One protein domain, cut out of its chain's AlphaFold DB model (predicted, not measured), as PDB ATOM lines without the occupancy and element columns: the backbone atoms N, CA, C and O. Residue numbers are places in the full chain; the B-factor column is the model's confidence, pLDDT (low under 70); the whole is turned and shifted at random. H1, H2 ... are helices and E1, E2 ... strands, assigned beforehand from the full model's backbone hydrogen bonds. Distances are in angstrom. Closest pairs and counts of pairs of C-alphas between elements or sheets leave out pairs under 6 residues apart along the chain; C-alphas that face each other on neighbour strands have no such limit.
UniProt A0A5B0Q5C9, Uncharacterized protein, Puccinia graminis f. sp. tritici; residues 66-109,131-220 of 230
ATOM      1  N   ASP A  66     -50.468  18.650  22.126       58.69
ATOM      2  CA  ASP A  66     -49.552  18.003  23.058       58.69
ATOM      3  C   ASP A  66     -48.626  16.999  22.370       58.69
ATOM      4  O   ASP A  66     -47.446  16.938  22.694       58.69
ATOM      5  N   ASP A  67     -49.106  16.243  21.376       62.06
ATOM      6  CA  ASP A  67     -48.261  15.291  20.643       62.06
ATOM      7  C   ASP A  67     -47.252  16.018  19.733       62.06
ATOM      8  O   ASP A  67     -46.134  15.535  19.527       62.06
ATOM      9  N   LYS A  68     -47.604  17.199  19.205       64.69
ATOM     10  CA  LYS A  68     -46.671  18.045  18.439       64.69
ATOM     11  C   LYS A  68     -45.616  18.676  19.340       64.69
ATOM     12  O   LYS A  68     -44.440  18.645  18.984       64.69
ATOM     13  N   VAL A  69     -46.023  19.207  20.492       67.44
ATOM     14  CA  VAL A  69     -45.108  19.742  21.511       67.44
ATOM     15  C   VAL A  69     -44.162  18.640  21.984       67.44
ATOM     16  O   VAL A  69     -42.948  18.813  21.939       67.44
ATOM     17  N   LEU A  70     -44.697  17.450  22.269       73.62
ATOM     18  CA  LEU A  70     -43.907  16.279  22.631       73.62
ATOM     19  C   LEU A  70     -42.881  15.931  21.549       73.62
ATOM     20  O   LEU A  70     -41.707  15.741  21.851       73.62
ATOM     21  N   MET A  71     -43.297  15.865  20.279       76.25
ATOM     22  CA  MET A  71     -42.393  15.600  19.155       76.25
ATOM     23  C   MET A  71     -41.268  16.635  19.056       76.25
ATOM     24  O   MET A  71     -40.131  16.250  18.786       76.25
ATOM     25  N   LEU A  72     -41.560  17.920  19.265       79.69
ATOM     26  CA  LEU A  72     -40.549  18.980  19.266       79.69
ATOM     27  C   LEU A  72     -39.558  18.808  20.420       79.69
ATOM     28  O   LEU A  72     -38.349  18.862  20.191       79.69
ATOM     29  N   ASP A  73     -40.047  18.496  21.618       81.81
ATOM     30  CA  ASP A  73     -39.199  18.221  22.779       81.81
ATOM     31  C   ASP A  73     -38.289  17.010  22.542       81.81
ATOM     32  O   ASP A  73     -37.111  17.029  22.904       81.81
ATOM     33  N   VAL A  74     -38.796  15.960  21.878       82.81
ATOM     34  CA  VAL A  74     -37.972  14.799  21.495       82.81
ATOM     35  C   VAL A  74     -36.910  15.180  20.500       82.81
ATOM     36  O   VAL A  74     -35.757  14.803  20.685       82.81
ATOM     37  N   LYS A  75     -37.288  15.900  19.444       86.69
ATOM     38  CA  LYS A  75     -36.332  16.344  18.432       86.69
ATOM     39  C   LYS A  75     -35.204  17.124  19.093       86.69
ATOM     40  O   LYS A  75     -34.049  16.784  18.874       86.69
ATOM     41  N   LYS A  76     -35.539  18.082  19.960       89.50
ATOM     42  CA  LYS A  76     -34.555  18.878  20.695       89.50
ATOM     43  C   LYS A  76     -33.626  18.003  21.537       89.50
ATOM     44  O   LYS A  76     -32.419  18.069  21.359       89.50
ATOM     45  N   LYS A  77     -34.172  17.105  22.366       88.81
ATOM     46  CA  LYS A  77     -33.357  16.189  23.188       88.81
ATOM     47  C   LYS A  77     -32.447  15.289  22.354       88.81
ATOM     48  O   LYS A  77     -31.322  15.023  22.757       88.81
ATOM     49  N   VAL A  78     -32.925  14.802  21.209       89.19
ATOM     50  CA  VAL A  78     -32.131  13.961  20.302       89.19
ATOM     51  C   VAL A  78     -31.005  14.760  19.649       89.19
ATOM     52  O   VAL A  78     -29.898  14.240  19.535       89.19
ATOM     53  N   LEU A  79     -31.264  16.004  19.243       91.25
ATOM     54  CA  LEU A  79     -30.241  16.888  18.683       91.25
ATOM     55  C   LEU A  79     -29.178  17.229  19.730       91.25
ATOM     56  O   LEU A  79     -28.003  16.975  19.482       91.25
ATOM     57  N   ASP A  80     -29.591  17.657  20.925       91.62
ATOM     58  CA  ASP A  80     -28.683  17.948  22.042       91.62
ATOM     59  C   ASP A  80     -27.795  16.737  22.374       91.62
ATOM     60  O   ASP A  80     -26.622  16.869  22.730       91.62
ATOM     61  N   LEU A  81     -28.352  15.530  22.266       90.88
ATOM     62  CA  LEU A  81     -27.634  14.290  22.516       90.88
ATOM     63  C   LEU A  81     -26.614  13.989  21.413       90.88
ATOM     64  O   LEU A  81     -25.472  13.658  21.722       90.88
ATOM     65  N   LEU A  82     -26.992  14.139  20.142       91.12
ATOM     66  CA  LEU A  82     -26.072  13.959  19.014       91.12
ATOM     67  C   LEU A  82     -24.951  15.007  19.003       91.12
ATOM     68  O   LEU A  82     -23.838  14.692  18.591       91.12
ATOM     69  N   GLU A  83     -25.204  16.224  19.475       90.62
ATOM     70  CA  GLU A  83     -24.171  17.254  19.631       90.62
ATOM     71  C   GLU A  83     -23.167  16.887  20.733       90.62
ATOM     72  O   GLU A  83     -21.952  16.972  20.532       90.62
ATOM     73  N   LYS A  84     -23.660  16.413  21.886       90.31
ATOM     74  CA  LYS A  84     -22.825  16.051  23.043       90.31
ATOM     75  C   LYS A  84     -22.060  14.749  22.831       90.31
ATOM     76  O   LYS A  84     -20.829  14.714  22.939       90.31
ATOM     77  N   GLU A  85     -22.769  13.666  22.533       88.25
ATOM     78  CA  GLU A  85     -22.186  12.329  22.410       88.25
ATOM     79  C   GLU A  85     -21.548  12.124  21.037       88.25
ATOM     80  O   GLU A  85     -20.418  11.637  20.952       88.25
ATOM     81  N   GLY A  86     -22.172  12.631  19.975       89.62
ATOM     82  CA  GLY A  86     -21.724  12.466  18.595       89.62
ATOM     83  C   GLY A  86     -22.577  11.469  17.805       89.62
ATOM     84  O   GLY A  86     -23.707  11.166  18.194       89.62
ATOM     85  N   PRO A  87     -22.064  10.962  16.668       91.81
ATOM     86  CA  PRO A  87     -22.762   9.982  15.846       91.81
ATOM     87  C   PRO A  87     -23.034   8.706  16.641       91.81
ATOM     88  O   PRO A  87     -22.203   8.259  17.428       91.81
ATOM     89  N   MET A  88     -24.189   8.088  16.411       92.44
ATOM     90  CA  MET A  88     -24.570   6.875  17.134       92.44
ATOM     91  C   MET A  88     -25.284   5.876  16.249       92.44
ATOM     92  O   MET A  88     -26.051   6.242  15.355       92.44
ATOM     93  N   SER A  89     -25.081   4.591  16.530       90.56
ATOM     94  CA  SER A  89     -25.814   3.544  15.837       90.56
ATOM     95  C   SER A  89     -27.304   3.632  16.142       90.56
ATOM     96  O   SER A  89     -27.752   4.024  17.224       90.56
ATOM     97  N   ARG A  90     -28.107   3.243  15.154       85.12
ATOM     98  CA  ARG A  90     -29.564   3.216  15.256       85.12
ATOM     99  C   ARG A  90     -30.025   2.384  16.449       85.12
ATOM    100  O   ARG A  90     -31.036   2.731  17.043       85.12
ATOM    101  N   ARG A  91     -29.309   1.302  16.771       84.06
ATOM    102  CA  ARG A  91     -29.617   0.443  17.916       84.06
ATOM    103  C   ARG A  91     -29.426   1.207  19.222       84.06
ATOM    104  O   ARG A  91     -30.398   1.369  19.944       84.06
ATOM    105  N   LYS A  92     -28.240   1.779  19.444       86.88
ATOM    106  CA  LYS A  92     -27.923   2.571  20.640       86.88
ATOM    107  C   LYS A  92     -28.902   3.735  20.839       86.88
ATOM    108  O   LYS A  92     -29.500   3.894  21.899       86.88
ATOM    109  N   MET A  93     -29.171   4.495  19.774       86.31
ATOM    110  CA  MET A  93     -30.149   5.591  19.808       86.31
ATOM    111  C   MET A  93     -31.545   5.103  20.232       86.31
ATOM    112  O   MET A  93     -32.234   5.752  21.014       86.31
ATOM    113  N   TYR A  94     -31.986   3.960  19.709       82.56
ATOM    114  CA  TYR A  94     -33.342   3.454  19.906       82.56
ATOM    115  C   TYR A  94     -33.581   2.677  21.184       82.56
ATOM    116  O   TYR A  94     -34.707   2.731  21.694       82.56
ATOM    117  N   ASP A  95     -32.593   1.909  21.608       74.75
ATOM    118  CA  ASP A  95     -32.728   0.933  22.679       74.75
ATOM    119  C   ASP A  95     -32.265   1.519  24.010       74.75
ATOM    120  O   ASP A  95     -32.871   1.187  25.025       74.75
ATOM    121  N   ASP A  96     -31.311   2.457  23.997       78.06
ATOM    122  CA  ASP A  96     -30.745   3.040  25.218       78.06
ATOM    123  C   ASP A  96     -31.276   4.457  25.462       78.06
ATOM    124  O   ASP A  96     -31.798   4.775  26.529       78.06
ATOM    125  N   HIS A  97     -31.194   5.329  24.452       79.38
ATOM    126  CA  HIS A  97     -31.477   6.751  24.659       79.38
ATOM    127  C   HIS A  97     -32.955   7.095  24.492       79.38
ATOM    128  O   HIS A  97     -33.538   7.723  25.370       79.38
ATOM    129  N   LEU A  98     -33.612   6.663  23.411       77.88
ATOM    130  CA  LEU A  98     -35.043   6.945  23.236       77.88
ATOM    131  C   LEU A  98     -35.921   6.230  24.272       77.88
ATOM    132  O   LEU A  98     -36.983   6.747  24.606       77.88
ATOM    133  N   SER A  99     -35.495   5.070  24.772       71.25
ATOM    134  CA  SER A  99     -36.159   4.353  25.868       71.25
ATOM    135  C   SER A  99     -35.911   5.006  27.235       71.25
ATOM    136  O   SER A  99     -36.769   4.930  28.106       71.25
ATOM    137  N   SER A 100     -34.773   5.680  27.430       73.38
ATOM    138  CA  SER A 100     -34.486   6.458  28.642       73.38
ATOM    139  C   SER A 100     -35.205   7.809  28.644       73.38
ATOM    140  O   SER A 100     -35.789   8.201  29.651       73.38
ATOM    141  N   ILE A 101     -35.236   8.504  27.499       68.94
ATOM    142  CA  ILE A 101     -35.988   9.756  27.323       68.94
ATOM    143  C   ILE A 101     -37.496   9.501  27.500       68.94
ATOM    144  O   ILE A 101     -38.215  10.381  27.974       68.94
ATOM    145  N   TYR A 102     -37.950   8.290  27.155       64.94
ATOM    146  CA  TYR A 102     -39.312   7.804  27.359       64.94
ATOM    147  C   TYR A 102     -39.309   6.475  28.106       64.94
ATOM    148  O   TYR A 102     -39.420   5.432  27.451       64.94
ATOM    149  N   PRO A 103     -39.242   6.489  29.453       52.28
ATOM    150  CA  PRO A 103     -39.365   5.280  30.252       52.28
ATOM    151  C   PRO A 103     -40.798   4.778  30.106       52.28
ATOM    152  O   PRO A 103     -41.685   5.181  30.842       52.28
ATOM    153  N   THR A 104     -41.039   3.974  29.072       50.69
ATOM    154  CA  THR A 104     -42.339   3.399  28.713       50.69
ATOM    155  C   THR A 104     -43.497   4.374  28.967       50.69
ATOM    156  O   THR A 104     -44.341   4.144  29.829       50.69
ATOM    157  N   ALA A 105     -43.572   5.478  28.208       43.50
ATOM    158  CA  ALA A 105     -44.862   6.160  28.058       43.50
ATOM    159  C   ALA A 105     -45.908   5.090  27.682       43.50
ATOM    160  O   ALA A 105     -45.524   4.139  26.992       43.50
ATOM    161  N   PRO A 106     -47.173   5.172  28.141       41.91
ATOM    162  CA  PRO A 106     -48.127   4.070  28.073       41.91
ATOM    163  C   PRO A 106     -48.602   3.876  26.631       41.91
ATOM    164  O   PRO A 106     -49.746   4.132  26.272       41.91
ATOM    165  N   PHE A 107     -47.712   3.399  25.772       48.19
ATOM    166  CA  PHE A 107     -48.022   2.787  24.502       48.19
ATOM    167  C   PHE A 107     -48.486   1.379  24.833       48.19
ATOM    168  O   PHE A 107     -47.800   0.395  24.555       48.19
ATOM    169  N   VAL A 108     -49.641   1.300  25.497       43.44
ATOM    170  CA  VAL A 108     -50.395   0.058  25.613       43.44
ATOM    171  C   VAL A 108     -50.474  -0.495  24.188       43.44
ATOM    172  O   VAL A 108     -50.878   0.251  23.287       43.44
ATOM    173  N   PRO A 109     -50.000  -1.730  23.925       43.69
ATOM    174  CA  PRO A 109     -50.143  -2.318  22.608       43.69
ATOM    175  C   PRO A 109     -51.615  -2.210  22.239       43.69
ATOM    176  O   PRO A 109     -52.464  -2.664  23.008       43.69
ATOM    177  N   LEU A 131     -49.404   6.211  18.387       55.47
ATOM    178  CA  LEU A 131     -48.249   5.709  17.654       55.47
ATOM    179  C   LEU A 131     -47.553   4.702  18.571       55.47
ATOM    180  O   LEU A 131     -46.813   5.102  19.452       55.47
ATOM    181  N   THR A 132     -47.729   3.396  18.340       65.31
ATOM    182  CA  THR A 132     -46.824   2.370  18.900       65.31
ATOM    183  C   THR A 132     -45.375   2.863  18.802       65.31
ATOM    184  O   THR A 132     -45.049   3.517  17.803       65.31
ATOM    185  N   MET A 133     -44.486   2.516  19.738       68.56
ATOM    186  CA  MET A 133     -43.084   2.973  19.708       68.56
ATOM    187  C   MET A 133     -42.418   2.827  18.331       68.56
ATOM    188  O   MET A 133     -41.685   3.704  17.884       68.56
ATOM    189  N   SER A 134     -42.733   1.760  17.598       70.94
ATOM    190  CA  SER A 134     -42.251   1.525  16.232       70.94
ATOM    191  C   SER A 134     -42.773   2.534  15.200       70.94
ATOM    192  O   SER A 134     -42.068   2.883  14.253       70.94
ATOM    193  N   LYS A 135     -44.023   2.995  15.323       74.06
ATOM    194  CA  LYS A 135     -44.558   4.096  14.502       74.06
ATOM    195  C   LYS A 135     -43.920   5.424  14.919       74.06
ATOM    196  O   LYS A 135     -43.500   6.161  14.033       74.06
ATOM    197  N   PHE A 136     -43.781   5.685  16.219       75.88
ATOM    198  CA  PHE A 136     -43.165   6.910  16.739       75.88
ATOM    199  C   PHE A 136     -41.719   7.069  16.257       75.88
ATOM    200  O   PHE A 136     -41.393   8.052  15.600       75.88
ATOM    201  N   LYS A 137     -40.879   6.043  16.458       79.25
ATOM    202  CA  LYS A 137     -39.485   5.992  15.979       79.25
ATOM    203  C   LYS A 137     -39.384   6.280  14.473       79.25
ATOM    204  O   LYS A 137     -38.525   7.040  14.034       79.25
ATOM    205  N   ARG A 138     -40.295   5.711  13.670       80.94
ATOM    206  CA  ARG A 138     -40.361   5.962  12.218       80.94
ATOM    207  C   ARG A 138     -40.738   7.403  11.890       80.94
ATOM    208  O   ARG A 138     -40.124   7.983  10.999       80.94
ATOM    209  N   GLN A 139     -41.729   7.960  12.581       82.06
ATOM    210  CA  GLN A 139     -42.152   9.341  12.370       82.06
ATOM    211  C   GLN A 139     -41.058  10.327  12.784       82.06
ATOM    212  O   GLN A 139     -40.796  11.278  12.053       82.06
ATOM    213  N   LEU A 140     -40.355  10.050  13.885       83.50
ATOM    214  CA  LEU A 140     -39.224  10.840  14.359       83.50
ATOM    215  C   LEU A 140     -38.097  10.897  13.326       83.50
ATOM    216  O   LEU A 140     -37.743  12.000  12.917       83.50
ATOM    217  N   ILE A 141     -37.603   9.749  12.832       86.06
ATOM    218  CA  ILE A 141     -36.580   9.737  11.763       86.06
ATOM    219  C   ILE A 141     -37.047  10.550  10.566       86.06
ATOM    220  O   ILE A 141     -36.308  11.397  10.074       86.06
ATOM    221  N   ARG A 142     -38.259  10.274  10.068       85.44
ATOM    222  CA  ARG A 142     -38.782  10.946   8.872       85.44
ATOM    223  C   ARG A 142     -38.847  12.450   9.068       85.44
ATOM    224  O   ARG A 142     -38.499  13.184   8.161       85.44
ATOM    225  N   SER A 143     -39.253  12.891  10.253       84.94
ATOM    226  CA  SER A 143     -39.312  14.312  10.568       84.94
ATOM    227  C   SER A 143     -37.919  14.946  10.648       84.94
ATOM    228  O   SER A 143     -37.697  15.952   9.999       84.94
ATOM    229  N   LEU A 144     -36.955  14.327  11.336       87.19
ATOM    230  CA  LEU A 144     -35.589  14.858  11.459       87.19
ATOM    231  C   LEU A 144     -34.836  14.887  10.121       87.19
ATOM    232  O   LEU A 144     -34.078  15.816   9.853       87.19
ATOM    233  N   THR A 145     -35.064  13.878   9.279       86.94
ATOM    234  CA  THR A 145     -34.498  13.812   7.923       86.94
ATOM    235  C   THR A 145     -35.165  14.804   6.973       86.94
ATOM    236  O   THR A 145     -34.470  15.407   6.163       86.94
ATOM    237  N   ALA A 146     -36.480  15.018   7.084       85.06
ATOM    238  CA  ALA A 146     -37.187  16.046   6.317       85.06
ATOM    239  C   ALA A 146     -36.754  17.465   6.714       85.06
ATOM    240  O   ALA A 146     -36.625  18.320   5.845       85.06
ATOM    241  N   ASP A 147     -36.472  17.689   7.999       85.06
ATOM    242  CA  ASP A 147     -35.946  18.960   8.503       85.06
ATOM    243  C   ASP A 147     -34.476  19.196   8.088       85.06
ATOM    244  O   ASP A 147     -33.949  20.283   8.304       85.06
ATOM    245  N   GLY A 148     -33.787  18.186   7.537       84.44
ATOM    246  CA  GLY A 148     -32.375  18.280   7.147       84.44
ATOM    247  C   GLY A 148     -31.405  18.420   8.325       84.44
ATOM    248  O   GLY A 148     -30.271  18.840   8.141       84.44
ATOM    249  N   THR A 149     -31.832  18.091   9.548       88.50
ATOM    250  CA  THR A 149     -31.003  18.254  10.759       88.50
ATOM    251  C   THR A 149     -30.160  17.019  11.054       88.50
ATOM    252  O   THR A 149     -29.004  17.121  11.469       88.50
ATOM    253  N   VAL A 150     -30.730  15.836  10.816       91.06
ATOM    254  CA  VAL A 150     -30.077  14.545  11.043       91.06
ATOM    255  C   VAL A 150     -30.133  13.725   9.771       91.06
ATOM    256  O   VAL A 150     -31.190  13.508   9.181       91.06
ATOM    257  N   SER A 151     -28.985  13.176   9.416       90.38
ATOM    258  CA  SER A 151     -28.815  12.227   8.336       90.38
ATOM    259  C   SER A 151     -28.630  10.817   8.898       90.38
ATOM    260  O   SER A 151     -27.828  10.576   9.802       90.38
ATOM    261  N   VAL A 152     -29.378   9.859   8.343       91.31
ATOM    262  CA  VAL A 152     -29.269   8.435   8.692       91.31
ATOM    263  C   VAL A 152     -28.576   7.703   7.550       91.31
ATOM    264  O   VAL A 152     -29.177   7.454   6.503       91.31
ATOM    265  N   ILE A 153     -27.306   7.353   7.742       92.19
ATOM    266  CA  ILE A 153     -26.468   6.706   6.722       92.19
ATOM    267  C   ILE A 153     -25.831   5.425   7.250       92.19
ATOM    268  O   ILE A 153     -25.823   5.170   8.448       92.19
ATOM    269  N   THR A 154     -25.336   4.570   6.358       93.81
ATOM    270  CA  THR A 154     -24.674   3.325   6.762       93.81
ATOM    271  C   THR A 154     -23.230   3.567   7.187       93.81
ATOM    272  O   THR A 154     -22.561   4.434   6.620       93.81
ATOM    273  N   VAL A 155     -22.714   2.748   8.109       93.94
ATOM    274  CA  VAL A 155     -21.294   2.768   8.518       93.94
ATOM    275  C   VAL A 155     -20.362   2.670   7.315       93.94
ATOM    276  O   VAL A 155     -19.365   3.383   7.252       93.94
ATOM    277  N   ARG A 156     -20.709   1.863   6.304       93.19
ATOM    278  CA  ARG A 156     -19.942   1.803   5.051       93.19
ATOM    279  C   ARG A 156     -19.771   3.176   4.394       93.19
ATOM    280  O   ARG A 156     -18.667   3.527   3.997       93.19
ATOM    281  N   LYS A 157     -20.851   3.956   4.279       91.69
ATOM    282  CA  LYS A 157     -20.795   5.307   3.697       91.69
ATOM    283  C   LYS A 157     -19.977   6.255   4.569       91.69
ATOM    284  O   LYS A 157     -19.214   7.046   4.031       91.69
ATOM    285  N   VAL A 158     -20.103   6.141   5.891       91.50
ATOM    286  CA  VAL A 158     -19.290   6.913   6.842       91.50
ATOM    287  C   VAL A 158     -17.803   6.630   6.637       91.50
ATOM    288  O   VAL A 158     -17.027   7.565   6.498       91.50
ATOM    289  N   ARG A 159     -17.411   5.354   6.540       91.12
ATOM    290  CA  ARG A 159     -16.017   4.954   6.313       91.12
ATOM    291  C   ARG A 159     -15.450   5.538   5.018       91.12
ATOM    292  O   ARG A 159     -14.329   6.026   5.026       91.12
ATOM    293  N   HIS A 160     -16.224   5.518   3.931       89.88
ATOM    294  CA  HIS A 160     -15.804   6.137   2.671       89.88
ATOM    295  C   HIS A 160     -15.588   7.648   2.815       89.88
ATOM    296  O   HIS A 160     -14.547   8.141   2.403       89.88
ATOM    297  N   LEU A 161     -16.515   8.359   3.467       87.44
ATOM    298  CA  LEU A 161     -16.370   9.799   3.703       87.44
ATOM    299  C   LEU A 161     -15.132  10.123   4.546       87.44
ATOM    300  O   LEU A 161     -14.441  11.087   4.253       87.44
ATOM    301  N   LEU A 162     -14.833   9.319   5.570       88.19
ATOM    302  CA  LEU A 162     -13.653   9.527   6.413       88.19
ATOM    303  C   LEU A 162     -12.341   9.280   5.663       88.19
ATOM    304  O   LEU A 162     -11.375   9.992   5.905       88.19
ATOM    305  N   ALA A 163     -12.308   8.314   4.741       87.12
ATOM    306  CA  ALA A 163     -11.122   8.022   3.934       87.12
ATOM    307  C   ALA A 163     -10.779   9.143   2.932       87.12
ATOM    308  O   ALA A 163      -9.626   9.290   2.531       87.12
ATOM    309  N   GLU A 164     -11.771   9.932   2.517       82.75
ATOM    310  CA  GLU A 164     -11.569  11.074   1.618       82.75
ATOM    311  C   GLU A 164     -11.001  12.306   2.341       82.75
ATOM    312  O   GLU A 164     -10.390  13.170   1.705       82.75
ATOM    313  N   VAL A 165     -11.175  12.391   3.663       81.44
ATOM    314  CA  VAL A 165     -10.723  13.528   4.474       81.44
ATOM    315  C   VAL A 165      -9.202  13.525   4.579       81.44
ATOM    316  O   VAL A 165      -8.586  12.517   4.914       81.44
ATOM    317  N   ASP A 166      -8.609  14.681   4.302       71.06
ATOM    318  CA  ASP A 166      -7.169  14.905   4.363       71.06
ATOM    319  C   ASP A 166      -6.678  14.899   5.826       71.06
ATOM    320  O   ASP A 166      -7.237  15.589   6.677       71.06
ATOM    321  N   GLU A 167      -5.630  14.127   6.132       71.44
ATOM    322  CA  GLU A 167      -5.010  14.087   7.471       71.44
ATOM    323  C   GLU A 167      -4.240  15.376   7.808       71.44
ATOM    324  O   GLU A 167      -3.863  15.597   8.957       71.44
ATOM    325  N   SER A 168      -3.978  16.233   6.814       64.62
ATOM    326  CA  SER A 168      -3.222  17.477   6.991       64.62
ATOM    327  C   SER A 168      -4.048  18.655   7.529       64.62
ATOM    328  O   SER A 168      -3.485  19.713   7.836       64.62
ATOM    329  N   ASP A 169      -5.366  18.488   7.680       68.50
ATOM    330  CA  ASP A 169      -6.248  19.523   8.220       68.50
ATOM    331  C   ASP A 169      -5.975  19.767   9.716       68.50
ATOM    332  O   ASP A 169      -6.218  18.921  10.573       68.50
ATOM    333  N   LYS A 170      -5.528  20.983  10.055       71.44
ATOM    334  CA  LYS A 170      -5.198  21.404  11.434       71.44
ATOM    335  C   LYS A 170      -6.413  21.816  12.279       71.44
ATOM    336  O   LYS A 170      -6.250  22.418  13.335       71.44
ATOM    337  N   SER A 171      -7.636  21.573  11.806       81.06
ATOM    338  CA  SER A 171      -8.843  21.963  12.541       81.06
ATOM    339  C   SER A 171      -9.096  20.991  13.694       81.06
ATOM    340  O   SER A 171      -9.473  19.841  13.468       81.06
ATOM    341  N   GLU A 172      -8.925  21.463  14.929       84.44
ATOM    342  CA  GLU A 172      -9.156  20.664  16.142       84.44
ATOM    343  C   GLU A 172     -10.590  20.121  16.218       84.44
ATOM    344  O   GLU A 172     -10.807  18.956  16.556       84.44
ATOM    345  N   GLU A 173     -11.581  20.930  15.830       84.50
ATOM    346  CA  GLU A 173     -12.980  20.500  15.786       84.50
ATOM    347  C   GLU A 173     -13.206  19.360  14.791       84.50
ATOM    348  O   GLU A 173     -13.934  18.410  15.085       84.50
ATOM    349  N   LEU A 174     -12.588  19.443  13.609       83.69
ATOM    350  CA  LEU A 174     -12.714  18.415  12.581       83.69
ATOM    351  C   LEU A 174     -12.040  17.125  13.042       83.69
ATOM    352  O   LEU A 174     -12.653  16.063  12.944       83.69
ATOM    353  N   ALA A 175     -10.843  17.215  13.625       85.44
ATOM    354  CA  ALA A 175     -10.138  16.072  14.195       85.44
ATOM    355  C   ALA A 175     -10.970  15.375  15.287       85.44
ATOM    356  O   ALA A 175     -11.097  14.147  15.290       85.44
ATOM    357  N   HIS A 176     -11.619  16.143  16.168       88.81
ATOM    358  CA  HIS A 176     -12.522  15.597  17.187       88.81
ATOM    359  C   HIS A 176     -13.741  14.894  16.578       88.81
ATOM    360  O   HIS A 176     -14.069  13.765  16.959       88.81
ATOM    361  N   ARG A 177     -14.403  15.523  15.597       88.31
ATOM    362  CA  ARG A 177     -15.558  14.934  14.892       88.31
ATOM    363  C   ARG A 177     -15.165  13.660  14.140       88.31
ATOM    364  O   ARG A 177     -15.873  12.658  14.238       88.31
ATOM    365  N   LYS A 178     -14.019  13.677  13.454       88.94
ATOM    366  CA  LYS A 178     -13.436  12.534  12.740       88.94
ATOM    367  C   LYS A 178     -13.188  11.370  13.694       88.94
ATOM    368  O   LYS A 178     -13.741  10.295  13.477       88.94
ATOM    369  N   LYS A 179     -12.502  11.610  14.813       90.25
ATOM    370  CA  LYS A 179     -12.234  10.596  15.846       90.25
ATOM    371  C   LYS A 179     -13.514   9.960  16.398       90.25
ATOM    372  O   LYS A 179     -13.574   8.746  16.594       90.25
ATOM    373  N   LYS A 180     -14.565  10.757  16.630       90.94
ATOM    374  CA  LYS A 180     -15.879  10.240  17.057       90.94
ATOM    375  C   LYS A 180     -16.570   9.403  15.978       90.94
ATOM    376  O   LYS A 180     -17.253   8.439  16.298       90.94
ATOM    377  N   MET A 181     -16.430   9.755  14.703       90.25
ATOM    378  CA  MET A 181     -16.989   8.957  13.609       90.25
ATOM    379  C   MET A 181     -16.206   7.653  13.407       90.25
ATOM    380  O   MET A 181     -16.816   6.608  13.194       90.25
ATOM    381  N   GLU A 182     -14.882   7.684  13.545       91.75
ATOM    382  CA  GLU A 182     -14.016   6.502  13.483       91.75
ATOM    383  C   GLU A 182     -14.309   5.504  14.603       91.75
ATOM    384  O   GLU A 182     -14.388   4.305  14.341       91.75
ATOM    385  N   SER A 183     -14.549   5.975  15.831       91.25
ATOM    386  CA  SER A 183     -14.897   5.090  16.950       91.25
ATOM    387  C   SER A 183     -16.210   4.334  16.707       91.25
ATOM    388  O   SER A 183     -16.327   3.152  17.043       91.25
ATOM    389  N   VAL A 184     -17.180   4.967  16.042       89.44
ATOM    390  CA  VAL A 184     -18.431   4.312  15.629       89.44
ATOM    391  C   VAL A 184     -18.181   3.317  14.497       89.44
ATOM    392  O   VAL A 184     -18.702   2.208  14.527       89.44
ATOM    393  N   VAL A 185     -17.349   3.672  13.516       90.88
ATOM    394  CA  VAL A 185     -16.992   2.769  12.407       90.88
ATOM    395  C   VAL A 185     -16.218   1.539  12.892       90.88
ATOM    396  O   VAL A 185     -16.350   0.474  12.289       90.88
ATOM    397  N   ALA A 186     -15.419   1.674  13.951       90.81
ATOM    398  CA  ALA A 186     -14.652   0.583  14.547       90.81
ATOM    399  C   ALA A 186     -15.512  -0.361  15.403       90.81
ATOM    400  O   ALA A 186     -15.217  -1.551  15.484       90.81
ATOM    401  N   SER A 187     -16.564   0.157  16.040       90.19
ATOM    402  CA  SER A 187     -17.415  -0.618  16.953       90.19
ATOM    403  C   SER A 187     -18.593  -1.315  16.267       90.19
ATOM    404  O   SER A 187     -19.101  -2.307  16.786       90.19
ATOM    405  N   GLU A 188     -19.030  -0.830  15.103       91.25
ATOM    406  CA  GLU A 188     -20.251  -1.288  14.434       91.25
ATOM    407  C   GLU A 188     -19.985  -1.943  13.066       91.25
ATOM    408  O   GLU A 188     -18.984  -1.698  12.395       91.25
ATOM    409  N   THR A 189     -20.925  -2.772  12.596       91.94
ATOM    410  CA  THR A 189     -20.791  -3.437  11.283       91.94
ATOM    411  C   THR A 189     -21.172  -2.513  10.123       91.94
ATOM    412  O   THR A 189     -22.033  -1.645  10.254       91.94
ATOM    413  N   GLU A 190     -20.617  -2.747   8.931       89.88
ATOM    414  CA  GLU A 190     -20.802  -1.891   7.743       89.88
ATOM    415  C   GLU A 190     -22.260  -1.627   7.331       89.88
ATOM    416  O   GLU A 190     -22.567  -0.579   6.753       89.88
ATOM    417  N   LYS A 191     -23.156  -2.584   7.607       92.62
ATOM    418  CA  LYS A 191     -24.583  -2.520   7.253       92.62
ATOM    419  C   LYS A 191     -25.424  -1.757   8.276       92.62
ATOM    420  O   LYS A 191     -26.596  -1.491   8.012       92.62
ATOM    421  N   THR A 192     -24.869  -1.427   9.439       91.50
ATOM    422  CA  THR A 192     -25.609  -0.694  10.469       91.50
ATOM    423  C   THR A 192     -25.859   0.740  10.027       91.50
ATOM    424  O   THR A 192     -25.034   1.375   9.366       91.50
ATOM    425  N   PHE A 193     -27.042   1.241  10.375       91.62
ATOM    426  CA  PHE A 193     -27.402   2.636  10.172       91.62
ATOM    427  C   PHE A 193     -26.959   3.454  11.379       91.62
ATOM    428  O   PHE A 193     -27.211   3.058  12.516       91.62
ATOM    429  N   VAL A 194     -26.365   4.610  11.117       93.69
ATOM    430  CA  VAL A 194     -25.860   5.568  12.096       93.69
ATOM    431  C   VAL A 194     -26.610   6.878  11.908       93.69
ATOM    432  O   VAL A 194     -26.866   7.301  10.780       93.69
ATOM    433  N   TRP A 195     -26.987   7.491  13.021       93.56
ATOM    434  CA  TRP A 195     -27.566   8.825  13.078       93.56
ATOM    435  C   TRP A 195     -26.441   9.827  13.256       93.56
ATOM    436  O   TRP A 195     -25.627   9.686  14.169       93.56
ATOM    437  N   ILE A 196     -26.390  10.815  12.372       93.31
ATOM    438  CA  ILE A 196     -25.328  11.815  12.324       93.31
ATOM    439  C   ILE A 196     -25.973  13.167  12.056       93.31
ATOM    440  O   ILE A 196     -26.905  13.253  11.257       93.31
ATOM    441  N   LEU A 197     -25.481  14.220  12.700       94.00
ATOM    442  CA  LEU A 197     -25.897  15.581  12.375       94.00
ATOM    443  C   LEU A 197     -25.539  15.901  10.924       94.00
ATOM    444  O   LEU A 197     -24.427  15.622  10.465       94.00
ATOM    445  N   ASP A 198     -26.472  16.502  10.195       91.81
ATOM    446  CA  ASP A 198     -26.255  16.814   8.784       91.81
ATOM    447  C   ASP A 198     -25.140  17.852   8.598       91.81
ATOM    448  O   ASP A 198     -24.341  17.764   7.664       91.81
ATOM    449  N   SER A 199     -24.986  18.756   9.572       90.94
ATOM    450  CA  SER A 199     -23.875  19.709   9.649       90.94
ATOM    451  C   SER A 199     -22.502  19.025   9.634       90.94
ATOM    452  O   SER A 199     -21.552  19.547   9.053       90.94
ATOM    453  N   TRP A 200     -22.371  17.826  10.212       90.50
ATOM    454  CA  TRP A 200     -21.104  17.090  10.205       90.50
ATOM    455  C   TRP A 200     -20.830  16.495   8.825       90.50
ATOM    456  O   TRP A 200     -19.718  16.602   8.316       90.50
ATOM    457  N   ILE A 201     -21.847  15.912   8.187       89.69
ATOM    458  CA  ILE A 201     -21.712  15.318   6.851       89.69
ATOM    459  C   ILE A 201     -21.411  16.387   5.802       89.69
ATOM    460  O   ILE A 201     -20.548  16.182   4.949       89.69
ATOM    461  N   THR A 202     -22.118  17.513   5.845       89.81
ATOM    462  CA  THR A 202     -21.909  18.638   4.922       89.81
ATOM    463  C   THR A 202     -20.500  19.205   5.053       89.81
ATOM    464  O   THR A 202     -19.821  19.348   4.038       89.81
ATOM    465  N   THR A 203     -20.015  19.399   6.284       87.75
ATOM    466  CA  THR A 203     -18.630  19.830   6.542       87.75
ATOM    467  C   THR A 203     -17.614  18.861   5.932       87.75
ATOM    468  O   THR A 203     -16.691  19.285   5.238       87.75
ATOM    469  N   LEU A 204     -17.791  17.551   6.135       84.12
ATOM    470  CA  LEU A 204     -16.864  16.542   5.606       84.12
ATOM    471  C   LEU A 204     -16.868  16.486   4.077       84.12
ATOM    472  O   LEU A 204     -15.806  16.431   3.466       84.12
ATOM    473  N   LYS A 205     -18.048  16.553   3.452       87.19
ATOM    474  CA  LYS A 205     -18.177  16.594   1.986       87.19
ATOM    475  C   LYS A 205     -17.546  17.843   1.382       87.19
ATOM    476  O   LYS A 205     -16.949  17.775   0.314       87.19
ATOM    477  N   GLN A 206     -17.693  18.990   2.042       87.00
ATOM    478  CA  GLN A 206     -17.058  20.221   1.587       87.00
ATOM    479  C   GLN A 206     -15.534  20.083   1.623       87.00
ATOM    480  O   GLN A 206     -14.862  20.449   0.662       87.00
ATOM    481  N   LYS A 207     -14.991  19.489   2.689       83.50
ATOM    482  CA  LYS A 207     -13.549  19.275   2.840       83.50
ATOM    483  C   LYS A 207     -12.983  18.260   1.853       83.50
ATOM    484  O   LYS A 207     -11.930  18.515   1.267       83.50
ATOM    485  N   SER A 208     -13.696  17.163   1.591       81.56
ATOM    486  CA  SER A 208     -13.285  16.228   0.538       81.56
ATOM    487  C   SER A 208     -13.308  16.887  -0.843       81.56
ATOM    488  O   SER A 208     -12.376  16.721  -1.626       81.56
ATOM    489  N   LEU A 209     -14.302  17.734  -1.122       84.12
ATOM    490  CA  LEU A 209     -14.371  18.501  -2.365       84.12
ATOM    491  C   LEU A 209     -13.229  19.524  -2.492       84.12
ATOM    492  O   LEU A 209     -12.625  19.622  -3.559       84.12
ATOM    493  N   GLU A 210     -12.892  20.251  -1.424       83.56
ATOM    494  CA  GLU A 210     -11.744  21.173  -1.388       83.56
ATOM    495  C   GLU A 210     -10.426  20.444  -1.680       83.56
ATOM    496  O   GLU A 210      -9.588  20.950  -2.431       83.56
ATOM    497  N   ARG A 211     -10.245  19.236  -1.135       80.94
ATOM    498  CA  ARG A 211      -9.096  18.374  -1.441       80.94
ATOM    499  C   ARG A 211      -9.062  17.990  -2.920       80.94
ATOM    500  O   ARG A 211      -8.058  18.252  -3.576       80.94
ATOM    501  N   CYS A 212     -10.158  17.458  -3.462       81.19
ATOM    502  CA  CYS A 212     -10.245  17.100  -4.881       81.19
ATOM    503  C   CYS A 212      -9.953  18.302  -5.794       81.19
ATOM    504  O   CYS A 212      -9.276  18.167  -6.809       81.19
ATOM    505  N   GLN A 213     -10.418  19.500  -5.427       84.19
ATOM    506  CA  GLN A 213     -10.109  20.729  -6.161       84.19
ATOM    507  C   GLN A 213      -8.629  21.118  -6.072       84.19
ATOM    508  O   GLN A 213      -8.073  21.581  -7.068       84.19
ATOM    509  N   ARG A 214      -7.982  20.958  -4.910       82.44
ATOM    510  CA  ARG A 214      -6.535  21.191  -4.757       82.44
ATOM    511  C   ARG A 214      -5.731  20.224  -5.624       82.44
ATOM    512  O   ARG A 214      -4.867  20.675  -6.369       82.44
ATOM    513  N   GLU A 215      -6.049  18.935  -5.576       84.00
ATOM    514  CA  GLU A 215      -5.396  17.903  -6.392       84.00
ATOM    515  C   GLU A 215      -5.586  18.173  -7.893       84.00
ATOM    516  O   GLU A 215      -4.618  18.174  -8.650       84.00
ATOM    517  N   ALA A 216      -6.804  18.519  -8.321       83.75
ATOM    518  CA  ALA A 216      -7.082  18.886  -9.708       83.75
ATOM    519  C   ALA A 216      -6.279  20.120 -10.162       83.75
ATOM    520  O   ALA A 216      -5.709  20.110 -11.253       83.75
ATOM    521  N   LYS A 217      -6.175  21.158  -9.319       84.62
ATOM    522  CA  LYS A 217      -5.351  22.345  -9.606       84.62
ATOM    523  C   LYS A 217      -3.867  22.001  -9.744       84.62
ATOM    524  O   LYS A 217      -3.219  22.539 -10.635       84.62
ATOM    525  N   LEU A 218      -3.335  21.111  -8.899       85.19
ATOM    526  CA  LEU A 218      -1.941  20.651  -8.987       85.19
ATOM    527  C   LEU A 218      -1.664  19.889 -10.287       85.19
ATOM    528  O   LEU A 218      -0.589  20.025 -10.859       85.19
ATOM    529  N   LEU A 219      -2.652  19.145 -10.785       86.56
ATOM    530  CA  LEU A 219      -2.601  18.468 -12.083       86.56
ATOM    531  C   LEU A 219      -2.830  19.417 -13.278       86.56
ATOM    532  O   LEU A 219      -2.886  18.970 -14.420       86.56
ATOM    533  N   GLY A 220      -2.973  20.725 -13.036       81.69
ATOM    534  CA  GLY A 220      -3.200  21.730 -14.075       81.69
ATOM    535  C   GLY A 220      -4.633  21.771 -14.612       81.69
ATOM    536  O   GLY A 220      -4.899  22.459 -15.598       81.69
TER     537      GLY A 220
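AT A GLANCE: This is residues 66 to 109 and 131 to 220 of the 230 residues of an uncharacterized protein of Puccinia graminis f. sp. tritici (UniProt A0A5B0Q5C9). The model is a rod with a short two-stranded ribbon, E1 and E2, at its middle; helices H1, H2 and H3 are grouped towards one end and H4, H5 and H6 towards the other. At that second end residues 213 to 220, of which 213 to 218 belong to H6, stick out free of the body. The printed part has 134 residues with six named helices and two named strands in the order H1 H2 H3 E1 H4 H5 E2 H6, mostly helix, and the sheet E1 - E2 is antiparallel. The whole is only just loose, close to compact, with a radius of gyration of the C-alphas of 17.2 A and spans of 64 by 28 by 24 A.

HOW THE PARTS SIT: Start with H1, residues 66 to 84, which with residues 71 to 75 alone only just touches H3, residues 133 to 146, with 3 pairs of C-alphas within 8 A. Their closest C-alphas, Lys 75 and Leu 144, are 7.2 A apart, and the two run the same way at a steep tilt of 69 degrees, only just short of perpendicular. H2, residues 90 to 101, is close to H3 but not clearly touching; the closest C-alphas, Tyr 94 and Lys 137, are 7.7 A apart. Next find E1, residues 150 to 154, and E2, residues 193 to 197, antiparallel neighbours at 148 degrees; N 151 and O 196, and N 194 and O 153, are each 2.8 A apart, within hydrogen-bond range. Residues 88 to 89 pair with residues 194 to 195 of E2, antiparallel. H4, residues 155 to 164, and H5, residues 172 to 187, form a helical hairpin; they touch, opposite ways at a steep tilt of 39 degrees, with the C-alphas of Val 155 and Val 185 closest at 5.8 A. H6, residues 198 to 218, touches H4 with residues 204 to 208 alone; the closest C-alphas, Glu 164 and Ser 208, are 5.5 A apart. H1, H2 and H3 are apart from H4, H5 and H6. Every O i to N i+4 pair is within hydrogen-bond range in H1, H3, H4, H5 and H6, and 5 of 8 are in H2.

IN THESE COORDINATES: Find C-alpha 66 at (-49.552, 18.003, 23.058), where H1 begins; it is 26.8 A long. H2 measures 15.2 A, H3 19.6 A, H4 14.5 A and H5 22.8 A, while E1 and E2 are 13.2 A each. H6 begins at C-alpha 198, (-26.255, 16.814, 8.784), and runs 30.4 A to C-alpha 218 at (-1.941, 20.651, -8.987).

THE WHOLE: The two C-alphas farthest apart, those of Val 108 and Gly 220, are 65.4 A apart. Residues 110 to 130 are not printed, and C-alphas 109 and 131 are 9.6 A apart across this cut. Of the links that are printed whole, H4 to H5 is short and the others are tight. Look for pLDDT under 70 at residues 66 to 69, 101 to 109, 131 to 133 and 168 to 169; the mean of the printed part is 82.2.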